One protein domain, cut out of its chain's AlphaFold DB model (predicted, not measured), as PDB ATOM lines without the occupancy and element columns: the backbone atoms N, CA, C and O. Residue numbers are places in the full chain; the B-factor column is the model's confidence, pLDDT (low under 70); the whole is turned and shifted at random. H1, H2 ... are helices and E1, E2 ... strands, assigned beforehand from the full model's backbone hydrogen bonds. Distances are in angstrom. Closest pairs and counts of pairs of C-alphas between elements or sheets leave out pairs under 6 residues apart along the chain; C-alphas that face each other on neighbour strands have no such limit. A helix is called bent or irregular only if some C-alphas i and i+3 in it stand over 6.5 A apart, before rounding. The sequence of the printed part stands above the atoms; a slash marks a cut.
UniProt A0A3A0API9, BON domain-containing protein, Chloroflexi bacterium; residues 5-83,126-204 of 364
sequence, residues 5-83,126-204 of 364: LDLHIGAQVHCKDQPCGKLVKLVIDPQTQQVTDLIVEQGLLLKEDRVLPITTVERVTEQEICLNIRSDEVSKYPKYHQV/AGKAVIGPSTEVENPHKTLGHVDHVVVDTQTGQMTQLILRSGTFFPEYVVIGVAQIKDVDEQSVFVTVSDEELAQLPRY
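What this domain is: This is residues 5 to 83 and 126 to 204 of the 364 residues of the protein "BON domain-containing protein" of Chloroflexi bacterium (UniProt A0A3A0API9). Two strongly twisted sheets of seven strands stand partly face to face as a sandwich, their strands crossed, and each sheet makes one lobe with a short helix near its far end, H1 on one and H2 on the other. The long bent strands E3 and E11 run through the middle, and the lobes exchange strands: E1 joins the sheet of E10 to E15, and E9 joins the sheet of E2 to E7. The printed part has 158 residues, with 15 named strands and two named helices in the order E1 to E7, H1, E8 to E15, H2; both sheets are branched and mixed, and the class is mostly strand. The whole is compact, with a radius of gyration of the C-alphas of 15.6 A, and spans 49 by 33 by 32 A.

How they stand to each other: Start at E3, residues 19 to 29, which bends by 61 degrees at residue 24. On one side of it lie E2, residues 12 to 14, and E9, residues 129 to 131; on the other side lies E4, residues 34 to 42, each antiparallel to E3. Look for N 13 and O 21 at 2.8 A, N 26 and O 131 at 2.8 A, and N 22 and O 41 at 2.9 A. E5, residues 48 to 53, is an edge strand antiparallel to E4, with N 40 and O 50 at 2.8 A. E2 E3 E4 E5 are a meander, each strand the antiparallel neighbour and hairpin partner of the one before. E7, residues 64 to 67, is parallel to E2, with N 14 and O 65 at 2.8 A, and makes a hairpin with E6, residues 57 to 60, with N 58 and O 66 at 2.9 A. Now go to E11, residues 143 to 153, which bends by 67 degrees at residue 146. E1, residues 5 to 8, and E10, residues 136 to 138, lie on one side of it, and E12, residues 159 to 166, on the other side, each antiparallel to E11; find N 7 and O 150 at 2.8 A, N 137 and O 145 at 2.9 A, and N 148 and O 163 at 2.9 A. With E13, residues 172 to 177, where N 164 and O 174 are 2.9 A apart, E10 E11 E12 E13 are a second meander of hairpins. E15, residues 188 to 191, is parallel to E10, with N 138 and O 189 at 2.9 A, and makes a hairpin with E14, residues 181 to 184, with N 182 and O 190 at 2.8 A. Between the sheets, the facing parts are 10.5 A centre to centre, with the strands at 48 degrees; the closest C-alphas of E4 and E12, those of Gln 34 and Met 159, are 5.8 A apart. H1, residues 71 to 74, is on the first sheet at a height of 8.0 A, over none of its strands, only just, with two of its C-alphas falling on E3. H2, residues 195 to 200, only grazes the second sheet. E8, residues 81 to 83, pairs with no named strand. H1 is too short for an O i to N i+4 pair, and H2 has 1 of 2 within hydrogen-bond range.

Where its parts are: Find C-alpha 5 at (-2.398, 87.543, 54.924), where E1 begins. E3 runs 27.6 A from C-alpha 19 at (11.621, 77.747, 62.756), and E4 is 24.1 A long. E11 runs 26.6 A to C-alpha 153 at (-8.789, 86.745, 53.989); E12 measures 19.8 A, E5 16.4 A and E13 16.3 A.

The domain as a whole: The C-alphas farthest apart, those of Asp 72 and Glu 196, are 49.1 A apart. Residues 84 to 125 are not printed, and C-alphas 83 and 126 are 13.8 A apart across this cut. Of the links that are printed whole, H1 to E8 is short and the others are tight. The mean pLDDT of the printed part is 88.5; residues 43 to 46 and residue 186 are under 70.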
ATOM      1  N   LEU A   5      -3.761  88.057  54.841       90.62
ATOM      2  CA  LEU A   5      -2.398  87.543  54.924       90.62
ATOM      3  C   LEU A   5      -1.877  87.238  53.526       90.62
ATOM      4  O   LEU A   5      -2.524  86.515  52.772       90.62
ATOM      5  N   ASP A   6      -0.694  87.748  53.216       92.12
ATOM      6  CA  ASP A   6       0.072  87.363  52.037       92.12
ATOM      7  C   ASP A   6       0.874  86.091  52.324       92.12
ATOM      8  O   ASP A   6       1.818  86.094  53.111       92.12
ATOM      9  N   LEU A   7       0.477  84.975  51.723       92.25
ATOM     10  CA  LEU A   7       1.104  83.675  51.928       92.25
ATOM     11  C   LEU A   7       2.160  83.416  50.855       92.25
ATOM     12  O   LEU A   7       1.900  82.746  49.850       92.25
ATOM     13  N   HIS A   8       3.374  83.910  51.105       91.06
ATOM     14  CA  HIS A   8       4.483  83.768  50.168       91.06
ATOM     15  C   HIS A   8       4.991  82.322  50.064       91.06
ATOM     16  O   HIS A   8       5.495  81.743  51.033       91.06
ATOM     17  N   ILE A   9       4.862  81.704  48.885       91.19
ATOM     18  CA  ILE A   9       5.290  80.317  48.679       91.19
ATOM     19  C   ILE A   9       6.823  80.271  48.660       91.19
ATOM     20  O   ILE A   9       7.487  80.963  47.898       91.19
ATOM     21  N   GLY A  10       7.401  79.436  49.517       89.56
ATOM     22  CA  GLY A  10       8.837  79.374  49.788       89.56
ATOM     23  C   GLY A  10       9.262  80.115  51.060       89.56
ATOM     24  O   GLY A  10      10.410  79.948  51.485       89.56
ATOM     25  N   ALA A  11       8.360  80.877  51.692       91.19
ATOM     26  CA  ALA A  11       8.632  81.573  52.946       91.19
ATOM     27  C   ALA A  11       8.971  80.608  54.088       91.19
ATOM     28  O   ALA A  11       8.489  79.469  54.156       91.19
ATOM     29  N   GLN A  12       9.801  81.089  55.014       93.31
ATOM     30  CA  GLN A  12      10.157  80.336  56.207       93.31
ATOM     31  C   GLN A  12       8.969  80.334  57.177       93.31
ATOM     32  O   GLN A  12       8.382  81.369  57.479       93.31
ATOM     33  N   VAL A  13       8.607  79.160  57.681       94.25
ATOM     34  CA  VAL A  13       7.506  78.993  58.630       94.25
ATOM     35  C   VAL A  13       8.085  78.890  60.035       94.25
ATOM     36  O   VAL A  13       8.925  78.027  60.315       94.25
ATOM     37  N   HIS A  14       7.641  79.781  60.914       93.94
ATOM     38  CA  HIS A  14       8.070  79.887  62.302       93.94
ATOM     39  C   HIS A  14       6.943  79.467  63.228       93.94
ATOM     40  O   HIS A  14       5.832  79.978  63.152       93.94
ATOM     41  N   CYS A  15       7.245  78.544  64.126       92.75
ATOM     42  CA  CYS A  15       6.369  78.193  65.226       92.75
ATOM     43  C   CYS A  15       6.671  79.122  66.415       92.75
ATOM     44  O   CYS A  15       7.623  79.904  66.373       92.75
ATOM     45  N   LYS A  16       5.886  79.044  67.495       92.25
ATOM     46  CA  LYS A  16       6.063  79.903  68.686       92.25
ATOM     47  C   LYS A  16       7.457  79.847  69.311       92.25
ATOM     48  O   LYS A  16       7.862  80.771  70.007       92.25
ATOM     49  N   ASP A  17       8.137  78.723  69.138       90.75
ATOM     50  CA  ASP A  17       9.404  78.390  69.773       90.75
ATOM     51  C   ASP A  17      10.597  78.457  68.813       90.75
ATOM     52  O   ASP A  17      11.651  78.961  69.196       90.75
ATOM     53  N   GLN A  18      10.451  77.953  67.586       89.75
ATOM     54  CA  GLN A  18      11.544  77.877  66.614       89.75
ATOM     55  C   GLN A  18      11.050  77.795  65.155       89.75
ATOM     56  O   GLN A  18       9.876  77.481  64.920       89.75
ATOM     57  N   PRO A  19      11.931  78.022  64.157       91.00
ATOM     58  CA  PRO A  19      11.621  77.747  62.756       91.00
ATOM     59  C   PRO A  19      11.227  76.278  62.580       91.00
ATOM     60  O   PRO A  19      11.952  75.384  63.019       91.00
ATOM     61  N   CYS A  20      10.087  76.018  61.946       90.25
ATOM     62  CA  CYS A  20       9.518  74.672  61.859       90.25
ATOM     63  C   CYS A  20       9.384  74.116  60.436       90.25
ATOM     64  O   CYS A  20       9.138  72.917  60.293       90.25
ATOM     65  N   GLY A  21       9.623  74.921  59.398       91.31
ATOM     66  CA  GLY A  21       9.704  74.439  58.018       91.31
ATOM     67  C   GLY A  21       9.653  75.554  56.983       91.31
ATOM     68  O   GLY A  21       9.897  76.714  57.307       91.31
ATOM     69  N   LYS A  22       9.327  75.207  55.738       93.31
ATOM     70  CA  LYS A  22       9.071  76.161  54.648       93.31
ATOM     71  C   LYS A  22       7.722  75.893  54.007       93.31
ATOM     72  O   LYS A  22       7.361  74.733  53.817       93.31
ATOM     73  N   LEU A  23       6.992  76.945  53.652       93.50
ATOM     74  CA  LEU A  23       5.757  76.802  52.892       93.50
ATOM     75  C   LEU A  23       6.111  76.367  51.470       93.50
ATOM     76  O   LEU A  23       6.838  77.076  50.786       93.50
ATOM     77  N   VAL A  24       5.612  75.221  51.014       92.31
ATOM     78  CA  VAL A  24       5.904  74.724  49.656       92.31
ATOM     79  C   VAL A  24       4.689  74.727  48.746       92.31
ATOM     80  O   VAL A  24       4.847  74.866  47.535       92.31
ATOM     81  N   LYS A  25       3.488  74.557  49.301       92.44
ATOM     82  CA  LYS A  25       2.234  74.507  48.546       92.44
ATOM     83  C   LYS A  25       1.062  74.955  49.419       92.44
ATOM     84  O   LYS A  25       1.135  74.878  50.644       92.44
ATOM     85  N   LEU A  26      -0.027  75.363  48.782       93.31
ATOM     86  CA  LEU A  26      -1.289  75.716  49.424       93.31
ATOM     87  C   LEU A  26      -2.405  74.828  48.886       93.31
ATOM     88  O   LEU A  26      -2.414  74.456  47.714       93.31
ATOM     89  N   VAL A  27      -3.341  74.483  49.759       92.75
ATOM     90  CA  VAL A  27      -4.521  73.691  49.429       92.75
ATOM     91  C   VAL A  27      -5.702  74.627  49.274       92.75
ATOM     92  O   VAL A  27      -6.017  75.384  50.190       92.75
ATOM     93  N   ILE A  28      -6.356  74.553  48.120       92.06
ATOM     94  CA  ILE A  28      -7.482  75.403  47.753       92.06
ATOM     95  C   ILE A  28      -8.709  74.540  47.494       92.06
ATOM     96  O   ILE A  28      -8.646  73.489  46.860       92.06
ATOM     97  N   ASP A  29      -9.855  74.990  47.985       91.00
ATOM     98  CA  ASP A  29     -11.142  74.498  47.529       91.00
ATOM     99  C   ASP A  29     -11.492  75.148  46.180       91.00
ATOM    100  O   ASP A  29     -11.736  76.355  46.145       91.00
ATOM    101  N   PRO A  30     -11.541  74.392  45.072       87.06
ATOM    102  CA  PRO A  30     -11.781  74.965  43.749       87.06
ATOM    103  C   PRO A  30     -13.186  75.568  43.600       87.06
ATOM    104  O   PRO A  30     -13.385  76.470  42.796       87.06
ATOM    105  N   GLN A  31     -14.167  75.112  44.389       86.25
ATOM    106  CA  GLN A  31     -15.547  75.599  44.305       86.25
ATOM    107  C   GLN A  31     -15.736  76.928  45.034       86.25
ATOM    108  O   GLN A  31     -16.535  77.762  44.616       86.25
ATOM    109  N   THR A  32     -15.032  77.112  46.153       89.44
ATOM    110  CA  THR A  32     -15.184  78.299  47.013       89.44
ATOM    111  C   THR A  32     -13.994  79.250  46.948       89.44
ATOM    112  O   THR A  32     -14.054  80.327  47.539       89.44
ATOM    113  N   GLN A  33     -12.921  78.853  46.255       89.44
ATOM    114  CA  GLN A  33     -11.634  79.551  46.181       89.44
ATOM    115  C   GLN A  33     -11.031  79.841  47.568       89.44
ATOM    116  O   GLN A  33     -10.263  80.787  47.754       89.44
ATOM    117  N   GLN A  34     -11.381  79.017  48.560       92.69
ATOM    118  CA  GLN A  34     -10.859  79.127  49.916       92.69
ATOM    119  C   GLN A  34      -9.554  78.357  50.060       92.69
ATOM    120  O   GLN A  34      -9.489  77.173  49.728       92.69
ATOM    121  N   VAL A  35      -8.537  78.998  50.625       93.94
ATOM    122  CA  VAL A  35      -7.324  78.329  51.087       93.94
ATOM    123  C   VAL A  35      -7.646  77.628  52.404       93.94
ATOM    124  O   VAL A  35      -7.939  78.279  53.405       93.94
ATOM    125  N   THR A  36      -7.613  76.297  52.414       92.12
ATOM    126  CA  THR A  36      -7.952  75.503  53.605       92.12
ATOM    127  C   THR A  36      -6.716  75.144  54.417       92.12
ATOM    128  O   THR A  36      -6.731  75.234  55.647       92.12
ATOM    129  N   ASP A  37      -5.633  74.772  53.734       93.88
ATOM    130  CA  ASP A  37      -4.441  74.214  54.363       93.88
ATOM    131  C   ASP A  37      -3.148  74.715  53.703       93.88
ATOM    132  O   ASP A  37      -3.084  75.007  52.509       93.88
ATOM    133  N   LEU A  38      -2.087  74.764  54.500       94.06
ATOM    134  CA  LEU A  38      -0.709  75.020  54.121       94.06
ATOM    135  C   LEU A  38       0.047  73.696  54.117       94.06
ATOM    136  O   LEU A  38      -0.050  72.911  55.061       94.06
ATOM    137  N   ILE A  39       0.854  73.461  53.090       93.50
ATOM    138  CA  ILE A  39       1.777  72.330  53.049       93.50
ATOM    139  C   ILE A  39       3.163  72.852  53.406       93.50
ATOM    140  O   ILE A  39       3.768  73.622  52.655       93.50
ATOM    141  N   VAL A  40       3.652  72.432  54.569       93.25
ATOM    142  CA  VAL A  40       4.926  72.866  55.144       93.25
ATOM    143  C   VAL A  40       5.935  71.727  55.057       93.25
ATOM    144  O   VAL A  40       5.725  70.662  55.634       93.25
ATOM    145  N   GLU A  41       7.039  71.955  54.350       91.81
ATOM    146  CA  GLU A  41       8.162  71.019  54.252       91.81
ATOM    147  C   GLU A  41       9.073  71.171  55.479       91.81
ATOM    148  O   GLU A  41       9.547  72.271  55.790       91.81
ATOM    149  N   GLN A  42       9.336  70.064  56.176       86.06
ATOM    150  CA  GLN A  42      10.228  70.002  57.333       86.06
ATOM    151  C   GLN A  42      11.522  69.249  57.006       86.06
ATOM    152  O   GLN A  42      11.490  68.183  56.398       86.06
ATOM    153  N   GLY A  43      12.656  69.749  57.509       69.69
ATOM    154  CA  GLY A  43      13.949  69.054  57.469       69.69
ATOM    155  C   GLY A  43      14.841  69.390  56.265       69.69
ATOM    156  O   GLY A  43      14.380  69.722  55.181       69.69
ATOM    157  N   LEU A  44      16.162  69.306  56.474       61.50
ATOM    158  CA  LEU A  44      17.192  69.636  55.470       61.50
ATOM    159  C   LEU A  44      17.674  68.420  54.654       61.50
ATOM    160  O   LEU A  44      18.103  68.581  53.516       61.50
ATOM    161  N   LEU A  45      17.625  67.212  55.235       53.62
ATOM    162  CA  LEU A  45      18.176  65.970  54.656       53.62
ATOM    163  C   LEU A  45      17.104  64.913  54.343       53.62
ATOM    164  O   LEU A  45      17.216  64.199  53.352       53.62
ATOM    165  N   LEU A  46      16.058  64.826  55.169       69.06
ATOM    166  CA  LEU A  46      14.876  63.981  54.974       69.06
ATOM    167  C   LEU A  46      13.658  64.899  55.031       69.06
ATOM    168  O   LEU A  46      13.170  65.211  56.114       69.06
ATOM    169  N   LYS A  47      13.253  65.391  53.861       79.44
ATOM    170  CA  LYS A  47      12.124  66.308  53.711       79.44
ATOM    171  C   LYS A  47      10.823  65.567  54.015       79.44
ATOM    172  O   LYS A  47      10.525  64.560  53.369       79.44
ATOM    173  N   GLU A  48      10.072  66.048  54.999       84.50
ATOM    174  CA  GLU A  48       8.717  65.583  55.294       84.50
ATOM    175  C   GLU A  48       7.719  66.727  55.132       84.50
ATOM    176  O   GLU A  48       7.772  67.708  55.873       84.50
ATOM    177  N   ASP A  49       6.773  66.570  54.212       90.50
ATOM    178  CA  ASP A  49       5.712  67.549  53.994       90.50
ATOM    179  C   ASP A  49       4.556  67.299  54.974       90.50
ATOM    180  O   ASP A  49       4.082  66.166  55.125       90.50
ATOM    181  N   ARG A  50       4.078  68.353  55.635       92.56
ATOM    182  CA  ARG A  50       2.967  68.317  56.599       92.56
ATOM    183  C   ARG A  50       1.841  69.244  56.172       92.56
ATOM    184  O   ARG A  50       2.105  70.345  55.707       92.56
ATOM    185  N   VAL A  51       0.598  68.803  56.361       93.56
ATOM    186  CA  VAL A  51      -0.609  69.583  56.039       93.56
ATOM    187  C   VAL A  51      -1.121  70.275  57.299       93.56
ATOM    188  O   VAL A  51      -1.549  69.605  58.238       93.56
ATOM    189  N   LEU A  52      -1.061  71.604  57.334       94.19
ATOM    190  CA  LEU A  52      -1.483  72.425  58.465       94.19
ATOM    191  C   LEU A  52      -2.675  73.299  58.060       94.19
ATOM    192  O   LEU A  52      -2.571  74.008  57.066       94.19
ATOM    193  N   PRO A  53      -3.767  73.347  58.834       93.06
ATOM    194  CA  PRO A  53      -4.882  74.247  58.550       93.06
ATOM    195  C   PRO A  53      -4.450  75.715  58.559       93.06
ATOM    196  O   PRO A  53      -3.643  76.114  59.408       93.06
ATOM    197  N   ILE A  54      -5.053  76.544  57.703       91.44
ATOM    198  CA  ILE A  54      -4.785  77.993  57.663       91.44
ATOM    199  C   ILE A  54      -5.064  78.700  58.992       91.44
ATOM    200  O   ILE A  54      -4.380  79.656  59.340       91.44
ATOM    201  N   THR A  55      -5.987  78.169  59.795       90.81
ATOM    202  CA  THR A  55      -6.321  78.680  61.135       90.81
ATOM    203  C   THR A  55      -5.154  78.629  62.122       90.81
ATOM    204  O   THR A  55      -5.207  79.244  63.185       90.81
ATOM    205  N   THR A  56      -4.093  77.896  61.783       92.19
ATOM    206  CA  THR A  56      -2.854  77.830  62.559       92.19
ATOM    207  C   THR A  56      -1.999  79.090  62.379       92.19
ATOM    208  O   THR A  56      -1.167  79.390  63.236       92.19
ATOM    209  N   VAL A  57      -2.171  79.824  61.274       91.75
ATOM    210  CA  VAL A  57      -1.390  81.027  60.966       91.75
ATOM    211  C   VAL A  57      -1.858  82.183  61.850       91.75
ATOM    212  O   VAL A  57      -3.038  82.513  61.887       91.75
ATOM    213  N   GLU A  58      -0.923  82.797  62.570       89.44
ATOM    214  CA  GLU A  58      -1.194  83.943  63.445       89.44
ATOM    215  C   GLU A  58      -0.969  85.269  62.718       89.44
ATOM    216  O   GLU A  58      -1.785  86.184  62.797       89.44
ATOM    217  N   ARG A  59       0.167  85.380  62.027       87.12
ATOM    218  CA  ARG A  59       0.581  86.584  61.301       87.12
ATOM    219  C   ARG A  59       1.585  86.226  60.219       87.12
ATOM    220  O   ARG A  59       2.281  85.213  60.326       87.12
ATOM    221  N   VAL A  60       1.710  87.097  59.226       88.06
ATOM    222  CA  VAL A  60       2.739  86.992  58.191       88.06
ATOM    223  C   VAL A  60       3.579  88.261  58.184       88.06
ATOM    224  O   VAL A  60       3.087  89.358  58.419       88.06
ATOM    225  N   THR A  61       4.877  88.095  57.991       81.62
ATOM    226  CA  THR A  61       5.842  89.183  57.817       81.62
ATOM    227  C   THR A  61       6.355  89.186  56.381       81.62
ATOM    228  O   THR A  61       5.958  88.345  55.582       81.62
ATOM    229  N   GLU A  62       7.273  90.091  56.040       71.25
ATOM    230  CA  GLU A  62       7.848  90.165  54.687       71.25
ATOM    231  C   GLU A  62       8.504  88.855  54.205       71.25
ATOM    232  O   GLU A  62       8.583  88.623  53.001       71.25
ATOM    233  N   GLN A  63       9.001  88.005  55.113       73.81
ATOM    234  CA  GLN A  63       9.745  86.787  54.747       73.81
ATOM    235  C   GLN A  63       9.332  85.528  55.519       73.81
ATOM    236  O   GLN A  63       9.729  84.419  55.147       73.81
ATOM    237  N   GLU A  64       8.550  85.681  56.586       89.81
ATOM    238  CA  GLU A  64       8.229  84.592  57.502       89.81
ATOM    239  C   GLU A  64       6.730  84.502  57.782       89.81
ATOM    240  O   GLU A  64       6.059  85.514  58.002       89.81
ATOM    241  N   ILE A  65       6.233  83.270  57.855       92.12
ATOM    242  CA  ILE A  65       4.867  82.936  58.266       92.12
ATOM    243  C   ILE A  65       4.928  82.440  59.708       92.12
ATOM    244  O   ILE A  65       5.551  81.414  59.985       92.12
ATOM    245  N   CYS A  66       4.283  83.144  60.636       92.38
ATOM    246  CA  CYS A  66       4.277  82.776  62.049       92.38
ATOM    247  C   CYS A  66       3.010  81.993  62.404       92.38
ATOM    248  O   CYS A  66       1.890  82.456  62.183       92.38
ATOM    249  N   LEU A  67       3.194  80.816  62.991       93.25
ATOM    250  CA  LEU A  67       2.132  79.926  63.432       93.25
ATOM    251  C   LEU A  67       1.898  80.039  64.941       93.25
ATOM    252  O   LEU A  67       2.840  80.110  65.732       93.25
ATOM    253  N   ASN A  68       0.640  79.912  65.351       93.50
ATOM    254  CA  ASN A  68       0.212  79.933  66.750       93.50
ATOM    255  C   ASN A  68       0.411  78.580  67.479       93.50
ATOM    256  O   ASN A  68      -0.172  78.349  68.543       93.50
ATOM    257  N   ILE A  69       1.222  77.676  66.926       93.31
ATOM    258  CA  ILE A  69       1.499  76.335  67.468       93.31
ATOM    259  C   ILE A  69       2.977  76.161  67.797       93.31
ATOM    260  O   ILE A  69       3.828  76.966  67.410       93.31
ATOM    261  N   ARG A  70       3.284  75.096  68.535       92.81
ATOM    262  CA  ARG A  70       4.657  74.710  68.865       92.81
ATOM    263  C   ARG A  70       5.233  73.767  67.811       92.81
ATOM    264  O   ARG A  70       4.504  72.991  67.196       92.81
ATOM    265  N   SER A  71       6.554  73.785  67.649       89.19
ATOM    266  CA  SER A  71       7.250  72.926  66.686       89.19
ATOM    267  C   SER A  71       6.990  71.421  66.891       89.19
ATOM    268  O   SER A  71       6.874  70.691  65.908       89.19
ATOM    269  N   ASP A  72       6.815  70.953  68.134       87.50
ATOM    270  CA  ASP A  72       6.530  69.547  68.463       87.50
ATOM    271  C   ASP A  72       5.113  69.096  68.069       87.50
ATOM    272  O   ASP A  72       4.843  67.902  67.903       87.50
ATOM    273  N   GLU A  73       4.197  70.044  67.879       89.94
ATOM    274  CA  GLU A  73       2.839  69.767  67.422       89.94
ATOM    275  C   GLU A  73       2.768  69.575  65.908       89.94
ATOM    276  O   GLU A  73       1.943  68.791  65.445       89.94
ATOM    277  N   VAL A  74       3.672  70.195  65.138       87.19
ATOM    278  CA  VAL A  74       3.695  70.096  63.666       87.19
ATOM    279  C   VAL A  74       3.789  68.639  63.204       87.19
ATOM    280  O   VAL A  74       3.091  68.221  62.282       87.19
ATOM    281  N   SER A  75       4.579  67.812  63.895       84.44
ATOM    282  CA  SER A  75       4.744  66.395  63.548       84.44
ATOM    283  C   SER A  75       3.483  65.543  63.757       84.44
ATOM    284  O   SER A  75       3.422  64.425  63.235       84.44
ATOM    285  N   LYS A  76       2.484  66.045  64.498       88.44
ATOM    286  CA  LYS A  76       1.192  65.375  64.723       88.44
ATOM    287  C   LYS A  76       0.233  65.557  63.544       88.44
ATOM    288  O   LYS A  76      -0.707  64.777  63.413       88.44
ATOM    289  N   TYR A  77       0.471  66.551  62.690       90.06
ATOM    290  CA  TYR A  77      -0.353  66.800  61.512       90.06
ATOM    291  C   TYR A  77      -0.110  65.756  60.406       90.06
ATOM    292  O   TYR A  77       0.975  65.155  60.344       90.06
ATOM    293  N   PRO A  78      -1.102  65.521  59.521       89.06
ATOM    294  CA  PRO A  78      -0.994  64.546  58.442       89.06
ATOM    295  C   PRO A  78       0.223  64.792  57.549       89.06
ATOM    296  O   PRO A  78       0.554  65.933  57.220       89.06
ATOM    297  N   LYS A  79       0.880  63.703  57.133       89.25
ATOM    298  CA  LYS A  79       1.915  63.760  56.098       89.25
ATOM    299  C   LYS A  79       1.263  63.977  54.739       89.25
ATOM    300  O   LYS A  79       0.288  63.300  54.414       89.25
ATOM    301  N   TYR A  80       1.835  64.877  53.954       87.00
ATOM    302  CA  TYR A  80       1.475  65.053  52.559       87.00
ATOM    303  C   TYR A  80       2.312  64.120  51.684       87.00
ATOM    304  O   TYR A  80       3.542  64.112  51.750       87.00
ATOM    305  N   HIS A  81       1.640  63.344  50.837       81.81
ATOM    306  CA  HIS A  81       2.294  62.562  49.793       81.81
ATOM    307  C   HIS A  81       1.567  62.745  48.467       81.81
ATOM    308  O   HIS A  81       0.354  62.571  48.374       81.81
ATOM    309  N   GLN A  82       2.325  63.064  47.421       73.12
ATOM    310  CA  GLN A  82       1.823  63.094  46.057       73.12
ATOM    311  C   GLN A  82       2.173  61.773  45.373       73.12
ATOM    312  O   GLN A  82       3.335  61.512  45.059       73.12
ATOM    313  N   VAL A  83       1.167  60.937  45.128       70.94
ATOM    314  CA  VAL A  83       1.342  59.641  44.464       70.94
ATOM    315  C   VAL A  83       0.761  59.731  43.060       70.94
ATOM    316  O   VAL A  83      -0.396  60.092  42.880       70.94
ATOM    317  N   ALA A 126     -10.613  65.067  49.635       77.50
ATOM    318  CA  ALA A 126     -10.867  64.805  48.220       77.50
ATOM    319  C   ALA A 126     -11.470  66.033  47.512       77.50
ATOM    320  O   ALA A 126     -12.299  66.738  48.087       77.50
ATOM    321  N   GLY A 127     -11.073  66.259  46.255       78.56
ATOM    322  CA  GLY A 127     -11.581  67.358  45.424       78.56
ATOM    323  C   GLY A 127     -10.969  68.730  45.717       78.56
ATOM    324  O   GLY A 127     -11.462  69.725  45.198       78.56
ATOM    325  N   LYS A 128      -9.916  68.800  46.540       86.31
ATOM    326  CA  LYS A 128      -9.136  70.023  46.752       86.31
ATOM    327  C   LYS A 128      -8.033  70.143  45.704       86.31
ATOM    328  O   LYS A 128      -7.382  69.151  45.381       86.31
ATOM    329  N   ALA A 129      -7.810  71.358  45.224       87.19
ATOM    330  CA  ALA A 129      -6.690  71.702  44.365       87.19
ATOM    331  C   ALA A 129      -5.456  72.018  45.219       87.19
ATOM    332  O   ALA A 129      -5.568  72.500  46.348       87.19
ATOM    333  N   VAL A 130      -4.264  71.748  44.688       89.44
ATOM    334  CA  VAL A 130      -3.002  72.077  45.358       89.44
ATOM    335  C   VAL A 130      -2.188  72.985  44.455       89.44
ATOM    336  O   VAL A 130      -1.712  72.548  43.409       89.44
ATOM    337  N   ILE A 131      -1.979  74.222  44.893       90.69
ATOM    338  CA  ILE A 131      -1.157  75.201  44.185       90.69
ATOM    339  C   ILE A 131       0.244  75.275  44.799       90.69
ATOM    340  O   ILE A 131       0.431  75.089  46.002       90.69
ATOM    341  N   GLY A 132       1.248  75.538  43.978       88.94
ATOM    342  CA  GLY A 132       2.640  75.681  44.389       88.94
ATOM    343  C   GLY A 132       3.395  76.644  43.473       88.94
ATOM    344  O   GLY A 132       2.808  77.192  42.543       88.94
ATOM    345  N   PRO A 133       4.716  76.793  43.659       84.12
ATOM    346  CA  PRO A 133       5.517  77.790  42.941       84.12
ATOM    347  C   PRO A 133       5.702  77.462  41.448       84.12
ATOM    348  O   PRO A 133       6.282  78.234  40.694       84.12
ATOM    349  N   SER A 134       5.271  76.272  41.019       83.00
ATOM    350  CA  SER A 134       5.304  75.819  39.624       83.00
ATOM    351  C   SER A 134       3.910  75.673  39.018       83.00
ATOM    352  O   SER A 134       3.805  75.208  37.889       83.00
ATOM    353  N   THR A 135       2.850  76.019  39.753       90.75
ATOM    354  CA  THR A 135       1.489  76.024  39.208       90.75
ATOM    355  C   THR A 135       1.403  77.108  38.147       90.75
ATOM    356  O   THR A 135       1.787  78.249  38.399       90.75
ATOM    357  N   GLU A 136       0.958  76.738  36.952       93.50
ATOM    358  CA  GLU A 136       0.848  77.662  35.827       93.50
ATOM    359  C   GLU A 136      -0.364  78.575  36.008       93.50
ATOM    360  O   GLU A 136      -1.385  78.178  36.561       93.50
ATOM    361  N   VAL A 137      -0.257  79.821  35.567       93.94
ATOM    362  CA  VAL A 137      -1.407  80.719  35.452       93.94
ATOM    363  C   VAL A 137      -1.667  80.907  33.975       93.94
ATOM    364  O   VAL A 137      -0.783  81.350  33.240       93.94
ATOM    365  N   GLU A 138      -2.867  80.561  33.537       94.00
ATOM    366  CA  GLU A 138      -3.224  80.475  32.127       94.00
ATOM    367  C   GLU A 138      -4.464  81.311  31.837       94.00
ATOM    368  O   GLU A 138      -5.411  81.355  32.625       94.00
ATOM    369  N   ASN A 139      -4.481  81.951  30.673       91.62
ATOM    370  CA  ASN A 139      -5.706  82.485  30.094       91.62
ATOM    371  C   ASN A 139      -6.157  81.583  28.927       91.62
ATOM    372  O   ASN A 139      -5.446  80.645  28.562       91.62
ATOM    373  N   PRO A 140      -7.312  81.843  28.287       87.38
ATOM    374  CA  PRO A 140      -7.784  81.029  27.164       87.38
ATOM    375  C   PRO A 140      -6.836  80.954  25.950       87.38
ATOM    376  O   PRO A 140      -7.110  80.192  25.023       87.38
ATOM    377  N   HIS A 141      -5.770  81.757  25.910       86.44
ATOM    378  CA  HIS A 141      -4.858  81.873  24.774       86.44
ATOM    379  C   HIS A 141      -3.474  81.275  25.040       86.44
ATOM    380  O   HIS A 141      -2.887  80.700  24.121       86.44
ATOM    381  N   LYS A 142      -2.928  81.433  26.252       90.44
ATOM    382  CA  LYS A 142      -1.566  81.010  26.601       90.44
ATOM    383  C   LYS A 142      -1.343  80.918  28.115       90.44
ATOM    384  O   LYS A 142      -2.053  81.536  28.909       90.44
ATOM    385  N   THR A 143      -0.251  80.257  28.488       92.00
ATOM    386  CA  THR A 143       0.344  80.377  29.823       92.00
ATOM    387  C   THR A 143       0.946  81.767  30.012       92.00
ATOM    388  O   THR A 143       1.779  82.220  29.222       92.00
ATOM    389  N   LEU A 144       0.519  82.455  31.069       91.69
ATOM    390  CA  LEU A 144       0.975  83.791  31.447       91.69
ATOM    391  C   LEU A 144       2.234  83.748  32.326       91.69
ATOM    392  O   LEU A 144       3.060  84.658  32.271       91.69
ATOM    393  N   GLY A 145       2.389  82.696  33.132       92.19
ATOM    394  CA  GLY A 145       3.503  82.526  34.063       92.19
ATOM    395  C   GLY A 145       3.188  81.495  35.143       92.19
ATOM    396  O   GLY A 145       2.423  80.562  34.901       92.19
ATOM    397  N   HIS A 146       3.761  81.677  36.332       93.69
ATOM    398  CA  HIS A 146       3.557  80.792  37.479       93.69
ATOM    399  C   HIS A 146       3.047  81.546  38.704       93.69
ATOM    400  O   HIS A 146       3.289  82.743  38.861       93.69
ATOM    401  N   VAL A 147       2.365  80.834  39.596       93.44
ATOM    402  CA  VAL A 147       1.953  81.377  40.893       93.44
ATOM    403  C   VAL A 147       3.184  81.629  41.756       93.44
ATOM    404  O   VAL A 147       3.994  80.728  41.965       93.44
ATOM    405  N   ASP A 148       3.308  82.846  42.277       92.12
ATOM    406  CA  ASP A 148       4.332  83.192  43.260       92.12
ATOM    407  C   ASP A 148       3.769  83.097  44.680       92.12
ATOM    408  O   ASP A 148       4.286  82.366  45.523       92.12
ATOM    409  N   HIS A 149       2.651  83.784  44.925       91.31
ATOM    410  CA  HIS A 149       1.944  83.771  46.201       91.31
ATOM    411  C   HIS A 149       0.499  84.233  46.083       91.31
ATOM    412  O   HIS A 149       0.039  84.620  45.007       91.31
ATOM    413  N   VAL A 150      -0.238  84.141  47.189       93.19
ATOM    414  CA  VAL A 150      -1.659  84.491  47.260       93.19
ATOM    415  C   VAL A 150      -1.947  85.292  48.520       93.19
ATOM    416  O   VAL A 150      -1.407  85.001  49.587       93.19
ATOM    417  N   VAL A 151      -2.847  86.264  48.407       93.75
ATOM    418  CA  VAL A 151      -3.400  86.983  49.556       93.75
ATOM    419  C   VAL A 151      -4.720  86.334  49.934       93.75
ATOM    420  O   VAL A 151      -5.568  86.087  49.075       93.75
ATOM    421  N   VAL A 152      -4.893  86.051  51.221       93.31
ATOM    422  CA  VAL A 152      -6.057  85.344  51.755       93.31
ATOM    423  C   VAL A 152      -6.692  86.151  52.871       93.31
ATOM    424  O   VAL A 152      -5.995  86.643  53.756       93.31
ATOM    425  N   ASP A 153      -8.015  86.245  52.861       91.31
ATOM    426  CA  ASP A 153      -8.789  86.745  53.989       91.31
ATOM    427  C   ASP A 153      -8.878  85.665  55.084       91.31
ATOM    428  O   ASP A 153      -9.375  84.565  54.855       91.31
ATOM    429  N   THR A 154      -8.393  85.952  56.287       84.19
ATOM    430  CA  THR A 154      -8.286  84.994  57.398       84.19
ATOM    431  C   THR A 154      -9.616  84.652  58.047       84.19
ATOM    432  O   THR A 154      -9.720  83.619  58.708       84.19
ATOM    433  N   GLN A 155     -10.635  85.496  57.884       84.38
ATOM    434  CA  GLN A 155     -11.956  85.254  58.460       84.38
ATOM    435  C   GLN A 155     -12.740  84.266  57.604       84.38
ATOM    436  O   GLN A 155     -13.430  83.390  58.124       84.38
ATOM    437  N   THR A 156     -12.632  84.414  56.287       88.50
ATOM    438  CA  THR A 156     -13.375  83.611  55.310       88.50
ATOM    439  C   THR A 156     -12.552  82.476  54.710       88.50
ATOM    440  O   THR A 156     -13.122  81.561  54.119       88.50
ATOM    441  N   GLY A 157     -11.226  82.544  54.815       87.44
ATOM    442  CA  GLY A 157     -10.289  81.691  54.091       87.44
ATOM    443  C   GLY A 157     -10.237  81.979  52.588       87.44
ATOM    444  O   GLY A 157      -9.549  81.257  51.875       87.44
ATOM    445  N   GLN A 158     -10.967  82.974  52.072       91.94
ATOM    446  CA  GLN A 158     -11.031  83.231  50.634       91.94
ATOM    447  C   GLN A 158      -9.751  83.882  50.125       91.94
ATOM    448  O   GLN A 158      -9.256  84.851  50.700       91.94
ATOM    449  N   MET A 159      -9.246  83.375  49.005       93.19
ATOM    450  CA  MET A 159      -8.203  84.052  48.248       93.19
ATOM    451  C   MET A 159      -8.763  85.366  47.688       93.19
ATOM    452  O   MET A 159      -9.764  85.356  46.980       93.19
ATOM    453  N   THR A 160      -8.137  86.497  48.002       92.94
ATOM    454  CA  THR A 160      -8.540  87.819  47.493       92.94
ATOM    455  C   THR A 160      -7.720  88.229  46.275       92.94
ATOM    456  O   THR A 160      -8.263  88.830  45.347       92.94
ATOM    457  N   GLN A 161      -6.428  87.897  46.275       93.50
ATOM    458  CA  GLN A 161      -5.475  88.224  45.216       93.50
ATOM    459  C   GLN A 161      -4.540  87.038  44.961       93.50
ATOM    460  O   GLN A 161      -4.185  86.303  45.882       93.50
ATOM    461  N   LEU A 162      -4.093  86.899  43.719       94.00
ATOM    462  CA  LEU A 162      -3.052  85.977  43.286       94.00
ATOM    463  C   LEU A 162      -1.932  86.775  42.628       94.00
ATOM    464  O   LEU A 162      -2.181  87.598  41.749       94.00
ATOM    465  N   ILE A 163      -0.695  86.516  43.033       94.19
ATOM    466  CA  ILE A 163       0.474  87.171  42.464       94.19
ATOM    467  C   ILE A 163       1.097  86.234  41.442       94.19
ATOM    468  O   ILE A 163       1.623  85.165  41.761       94.19
ATOM    469  N   LEU A 164       1.005  86.656  40.188       94.44
ATOM    470  CA  LEU A 164       1.595  85.996  39.041       94.44
ATOM    471  C   LEU A 164       3.046  86.434  38.897       94.44
ATOM    472  O   LEU A 164       3.316  87.616  38.703       94.44
ATOM    473  N   ARG A 165       3.967  85.476  38.874       93.00
ATOM    474  CA  ARG A 165       5.337  85.682  38.419       93.00
ATOM    475  C   ARG A 165       5.461  85.294  36.953       93.00
ATOM    476  O   ARG A 165       5.299  84.134  36.573       93.00
ATOM    477  N   SER A 166       5.799  86.276  36.131       89.00
ATOM    478  CA  SER A 166       6.027  86.129  34.694       89.00
ATOM    479  C   SER A 166       7.460  86.526  34.326       89.00
ATOM    480  O   SER A 166       8.164  87.160  35.112       89.00
ATOM    481  N   GLY A 167       7.909  86.132  33.133       80.44
ATOM    482  CA  GLY A 167       9.247  86.458  32.631       80.44
ATOM    483  C   GLY A 167      10.331  85.446  33.024       80.44
ATOM    484  O   GLY A 167      10.391  84.941  34.143       80.44
ATOM    485  N   THR A 168      11.208  85.131  32.067       72.44
ATOM    486  CA  THR A 168      12.247  84.094  32.220       72.44
ATOM    487  C   THR A 168      13.572  84.649  32.748       72.44
ATOM    488  O   THR A 168      14.259  83.978  33.511       72.44
ATOM    489  N   PHE A 169      13.938  85.871  32.346       74.56
ATOM    490  CA  PHE A 169      15.223  86.499  32.695       74.56
ATOM    491  C   PHE A 169      15.087  87.636  33.713       74.56
ATOM    492  O   PHE A 169      15.989  87.843  34.519       74.56
ATOM    493  N   PHE A 170      13.950  88.333  33.707       82.38
ATOM    494  CA  PHE A 170      13.601  89.354  34.687       82.38
ATOM    495  C   PHE A 170      12.210  89.012  35.219       82.38
ATOM    496  O   PHE A 170      11.257  89.083  34.442       82.38
ATOM    497  N   PRO A 171      12.088  88.556  36.478       84.62
ATOM    498  CA  PRO A 171      10.790  88.216  37.032       84.62
ATOM    499  C   PRO A 171       9.964  89.491  37.220       84.62
ATOM    500  O   PRO A 171      10.393  90.423  37.902       84.62
ATOM    501  N   GLU A 172       8.779  89.513  36.624       89.06
ATOM    502  CA  GLU A 172       7.762  90.534  36.844       89.06
ATOM    503  C   GLU A 172       6.617  89.937  37.654       89.06
ATOM    504  O   GLU A 172       6.107  88.867  37.310       89.06
ATOM    505  N   TYR A 173       6.192  90.651  38.694       92.12
ATOM    506  CA  TYR A 173       5.060  90.251  39.518       92.12
ATOM    507  C   TYR A 173       3.831  91.081  39.157       92.12
ATOM    508  O   TYR A 173       3.884  92.314  39.115       92.12
ATOM    509  N   VAL A 174       2.726  90.400  38.875       93.00
ATOM    510  CA  VAL A 174       1.448  91.004  38.494       93.00
ATOM    511  C   VAL A 174       0.390  90.576  39.494       93.00
ATOM    512  O   VAL A 174       0.268  89.389  39.789       93.00
ATOM    513  N   VAL A 175      -0.366  91.537  40.014       93.69
ATOM    514  CA  VAL A 175      -1.446  91.274  40.969       93.69
ATOM    515  C   VAL A 175      -2.732  90.985  40.196       93.69
ATOM    516  O   VAL A 175      -3.203  91.827  39.432       93.69
ATOM    517  N   ILE A 176      -3.289  89.789  40.385       94.25
ATOM    518  CA  ILE A 176      -4.541  89.327  39.776       94.25
ATOM    519  C   ILE A 176      -5.597  89.210  40.873       94.25
ATOM    520  O   ILE A 176      -5.434  88.454  41.829       94.25
ATOM    521  N   GLY A 177      -6.710  89.923  40.720       93.19
ATOM    522  CA  GLY A 177      -7.812  89.856  41.677       93.19
ATOM    523  C   GLY A 177      -8.616  88.568  41.545       93.19
ATOM    524  O   GLY A 177      -8.791  88.048  40.445       93.19
ATOM    525  N   VAL A 178      -9.196  88.090  42.648       90.75
ATOM    526  CA  VAL A 178     -10.033  86.874  42.657       90.75
ATOM    527  C   VAL A 178     -11.182  86.915  41.643       90.75
ATOM    528  O   VAL A 178     -11.508  85.901  41.039       90.75
ATOM    529  N   ALA A 179     -11.739  88.099  41.364       89.81
ATOM    530  CA  ALA A 179     -12.805  88.282  40.373       89.81
ATOM    531  C   ALA A 179     -12.394  87.895  38.940       89.81
ATOM    532  O   ALA A 179     -13.252  87.662  38.092       89.81
ATOM    533  N   GLN A 180     -11.091  87.848  38.666       92.06
ATOM    534  CA  GLN A 180     -10.525  87.462  37.379       92.06
ATOM    535  C   GLN A 180     -10.137  85.978  37.336       92.06
ATOM    536  O   GLN A 180      -9.740  85.484  36.283       92.06
ATOM    537  N   ILE A 181     -10.235  85.258  38.458       91.69
ATOM    538  CA  ILE A 181      -9.918  83.835  38.559       91.69
ATOM    539  C   ILE A 181     -11.197  83.047  38.288       91.69
ATOM    540  O   ILE A 181     -12.164  83.107  39.047       91.69
ATOM    541  N   LYS A 182     -11.201  82.305  37.182       89.50
ATOM    542  CA  LYS A 182     -12.347  81.512  36.741       89.50
ATOM    543  C   LYS A 182     -12.388  80.155  37.424       89.50
ATOM    544  O   LYS A 182     -13.457  79.718  37.834       89.50
ATOM    545  N   ASP A 183     -11.244  79.485  37.472       87.50
ATOM    546  CA  ASP A 183     -11.127  78.133  38.006       87.50
ATOM    547  C   ASP A 183      -9.711  77.894  38.536       87.50
ATOM    548  O   ASP A 183      -8.750  78.526  38.088       87.50
ATOM    549  N   VAL A 184      -9.592  76.988  39.500       87.56
ATOM    550  CA  VAL A 184      -8.322  76.589  40.112       87.56
ATOM    551  C   VAL A 184      -8.261  75.072  40.089       87.56
ATOM    552  O   VAL A 184      -9.054  74.417  40.760       87.56
ATOM    553  N   ASP A 185      -7.306  74.507  39.357       80.44
ATOM    554  CA  ASP A 185      -7.095  73.064  39.320       80.44
ATOM    555  C   ASP A 185      -5.722  72.655  39.899       80.44
ATOM    556  O   ASP A 185      -5.007  73.451  40.512       80.44
ATOM    557  N   GLU A 186      -5.380  71.364  39.817       69.31
ATOM    558  CA  GLU A 186      -4.126  70.816  40.364       69.31
ATOM    559  C   GLU A 186      -2.858  71.193  39.567       69.31
ATOM    560  O   GLU A 186      -1.740  70.899  40.004       69.31
ATOM    561  N   GLN A 187      -2.998  71.751  38.365       74.62
ATOM    562  CA  GLN A 187      -1.910  72.021  37.422       74.62
ATOM    563  C   GLN A 187      -1.827  73.502  37.055       74.62
ATOM    564  O   GLN A 187      -0.715  74.039  37.008       74.62
ATOM    565  N   SER A 188      -2.968  74.156  36.871       87.81
ATOM    566  CA  SER A 188      -3.057  75.552  36.496       87.81
ATOM    567  C   SER A 188      -4.211  76.305  37.168       87.81
ATOM    568  O   SER A 188      -5.205  75.760  37.654       87.81
ATOM    569  N   VAL A 189      -4.032  77.621  37.235       92.06
ATOM    570  CA  VAL A 189      -5.053  78.588  37.621       92.06
ATOM    571  C   VAL A 189      -5.538  79.276  36.354       92.06
ATOM    572  O   VAL A 189      -4.769  79.977  35.693       92.06
ATOM    573  N   PHE A 190      -6.817  79.100  36.031       92.50
ATOM    574  CA  PHE A 190      -7.428  79.713  34.859       92.50
ATOM    575  C   PHE A 190      -7.956  81.101  35.193       92.50
ATOM    576  O   PHE A 190      -8.860  81.262  36.018       92.50
ATOM    577  N   VAL A 191      -7.442  82.105  34.490       93.75
ATOM    578  CA  VAL A 191      -7.868  83.498  34.619       93.75
ATOM    579  C   VAL A 191      -8.606  83.970  33.370       93.75
ATOM    580  O   VAL A 191      -8.351  83.515  32.255       93.75
ATOM    581  N   THR A 192      -9.539  84.902  33.537       92.31
ATOM    582  CA  THR A 192     -10.275  85.527  32.427       92.31
ATOM    583  C   THR A 192      -9.533  86.709  31.805       92.31
ATOM    584  O   THR A 192     -10.044  87.303  30.863       92.31
ATOM    585  N   VAL A 193      -8.357  87.061  32.334       90.50
ATOM    586  CA  VAL A 193      -7.575  88.236  31.927       90.50
ATOM    587  C   VAL A 193      -6.971  88.032  30.537       90.50
ATOM    588  O   VAL A 193      -6.231  87.072  30.292       90.50
ATOM    589  N   SER A 194      -7.264  88.953  29.624       88.69
ATOM    590  CA  SER A 194      -6.638  89.010  28.299       88.69
ATOM    591  C   SER A 194      -5.199  89.539  28.359       88.69
ATOM    592  O   SER A 194      -4.773  90.136  29.344       88.69
ATOM    593  N   ASP A 195      -4.430  89.354  27.285       85.56
ATOM    594  CA  ASP A 195      -3.044  89.843  27.214       85.56
ATOM    595  C   ASP A 195      -2.938  91.375  27.351       85.56
ATOM    596  O   ASP A 195      -1.967  91.881  27.915       85.56
ATOM    597  N   GLU A 196      -3.932  92.112  26.846       86.88
ATOM    598  CA  GLU A 196      -3.988  93.574  26.937       86.88
ATOM    599  C   GLU A 196      -4.343  94.036  28.356       86.88
ATOM    600  O   GLU A 196      -3.688  94.924  28.897       86.88
ATOM    601  N   GLU A 197      -5.322  93.391  28.997       87.94
ATOM    602  CA  GLU A 197      -5.684  93.677  30.390       87.94
ATOM    603  C   GLU A 197      -4.540  93.336  31.346       87.94
ATOM    604  O   GLU A 197      -4.260  94.109  32.258       87.94
ATOM    605  N   LEU A 198      -3.818  92.235  31.106       86.94
ATOM    606  CA  LEU A 198      -2.660  91.835  31.910       86.94
ATOM    607  C   LEU A 198      -1.575  92.922  31.929       86.94
ATOM    608  O   LEU A 198      -0.908  93.117  32.944       86.94
ATOM    609  N   ALA A 199      -1.404  93.655  30.823       86.25
ATOM    610  CA  ALA A 199      -0.459  94.766  30.750       86.25
ATOM    611  C   ALA A 199      -0.881  95.967  31.614       86.25
ATOM    612  O   ALA A 199      -0.013  96.716  32.061       86.25
ATOM    613  N   GLN A 200      -2.184  96.127  31.862       88.88
ATOM    614  CA  GLN A 200      -2.765  97.211  32.659       88.88
ATOM    615  C   GLN A 200      -2.926  96.850  34.141       88.88
ATOM    616  O   GLN A 200      -3.206  97.732  34.953       88.88
ATOM    617  N   LEU A 201      -2.755  95.575  34.509       88.88
ATOM    618  CA  LEU A 201      -2.864  95.150  35.900       88.88
ATOM    619  C   LEU A 201      -1.744  95.729  36.778       88.88
ATOM    620  O   LEU A 201      -0.617  95.925  36.302       88.88
ATOM    621  N   PRO A 202      -2.030  95.965  38.076       88.25
ATOM    622  CA  PRO A 202      -1.044  96.467  39.019       88.25
ATOM    623  C   PRO A 202       0.200  95.580  39.060       88.25
ATOM    624  O   PRO A 202       0.129  94.353  39.192       88.25
ATOM    625  N   ARG A 203       1.363  96.222  38.952       89.19
ATOM    626  CA  ARG A 203       2.658  95.555  39.077       89.19
ATOM    627  C   ARG A 203       3.125  95.628  40.517       89.19
ATOM    628  O   ARG A 203       3.144  96.699  41.121       89.19
ATOM    629  N   TYR A 204       3.543  94.486  41.038       88.38
ATOM    630  CA  TYR A 204       4.127  94.382  42.361       88.38
ATOM    631  C   TYR A 204       5.651  94.354  42.248       88.38
ATOM    632  O   TYR A 204       6.228  93.617  41.446       88.38
TER     633      TYR A 204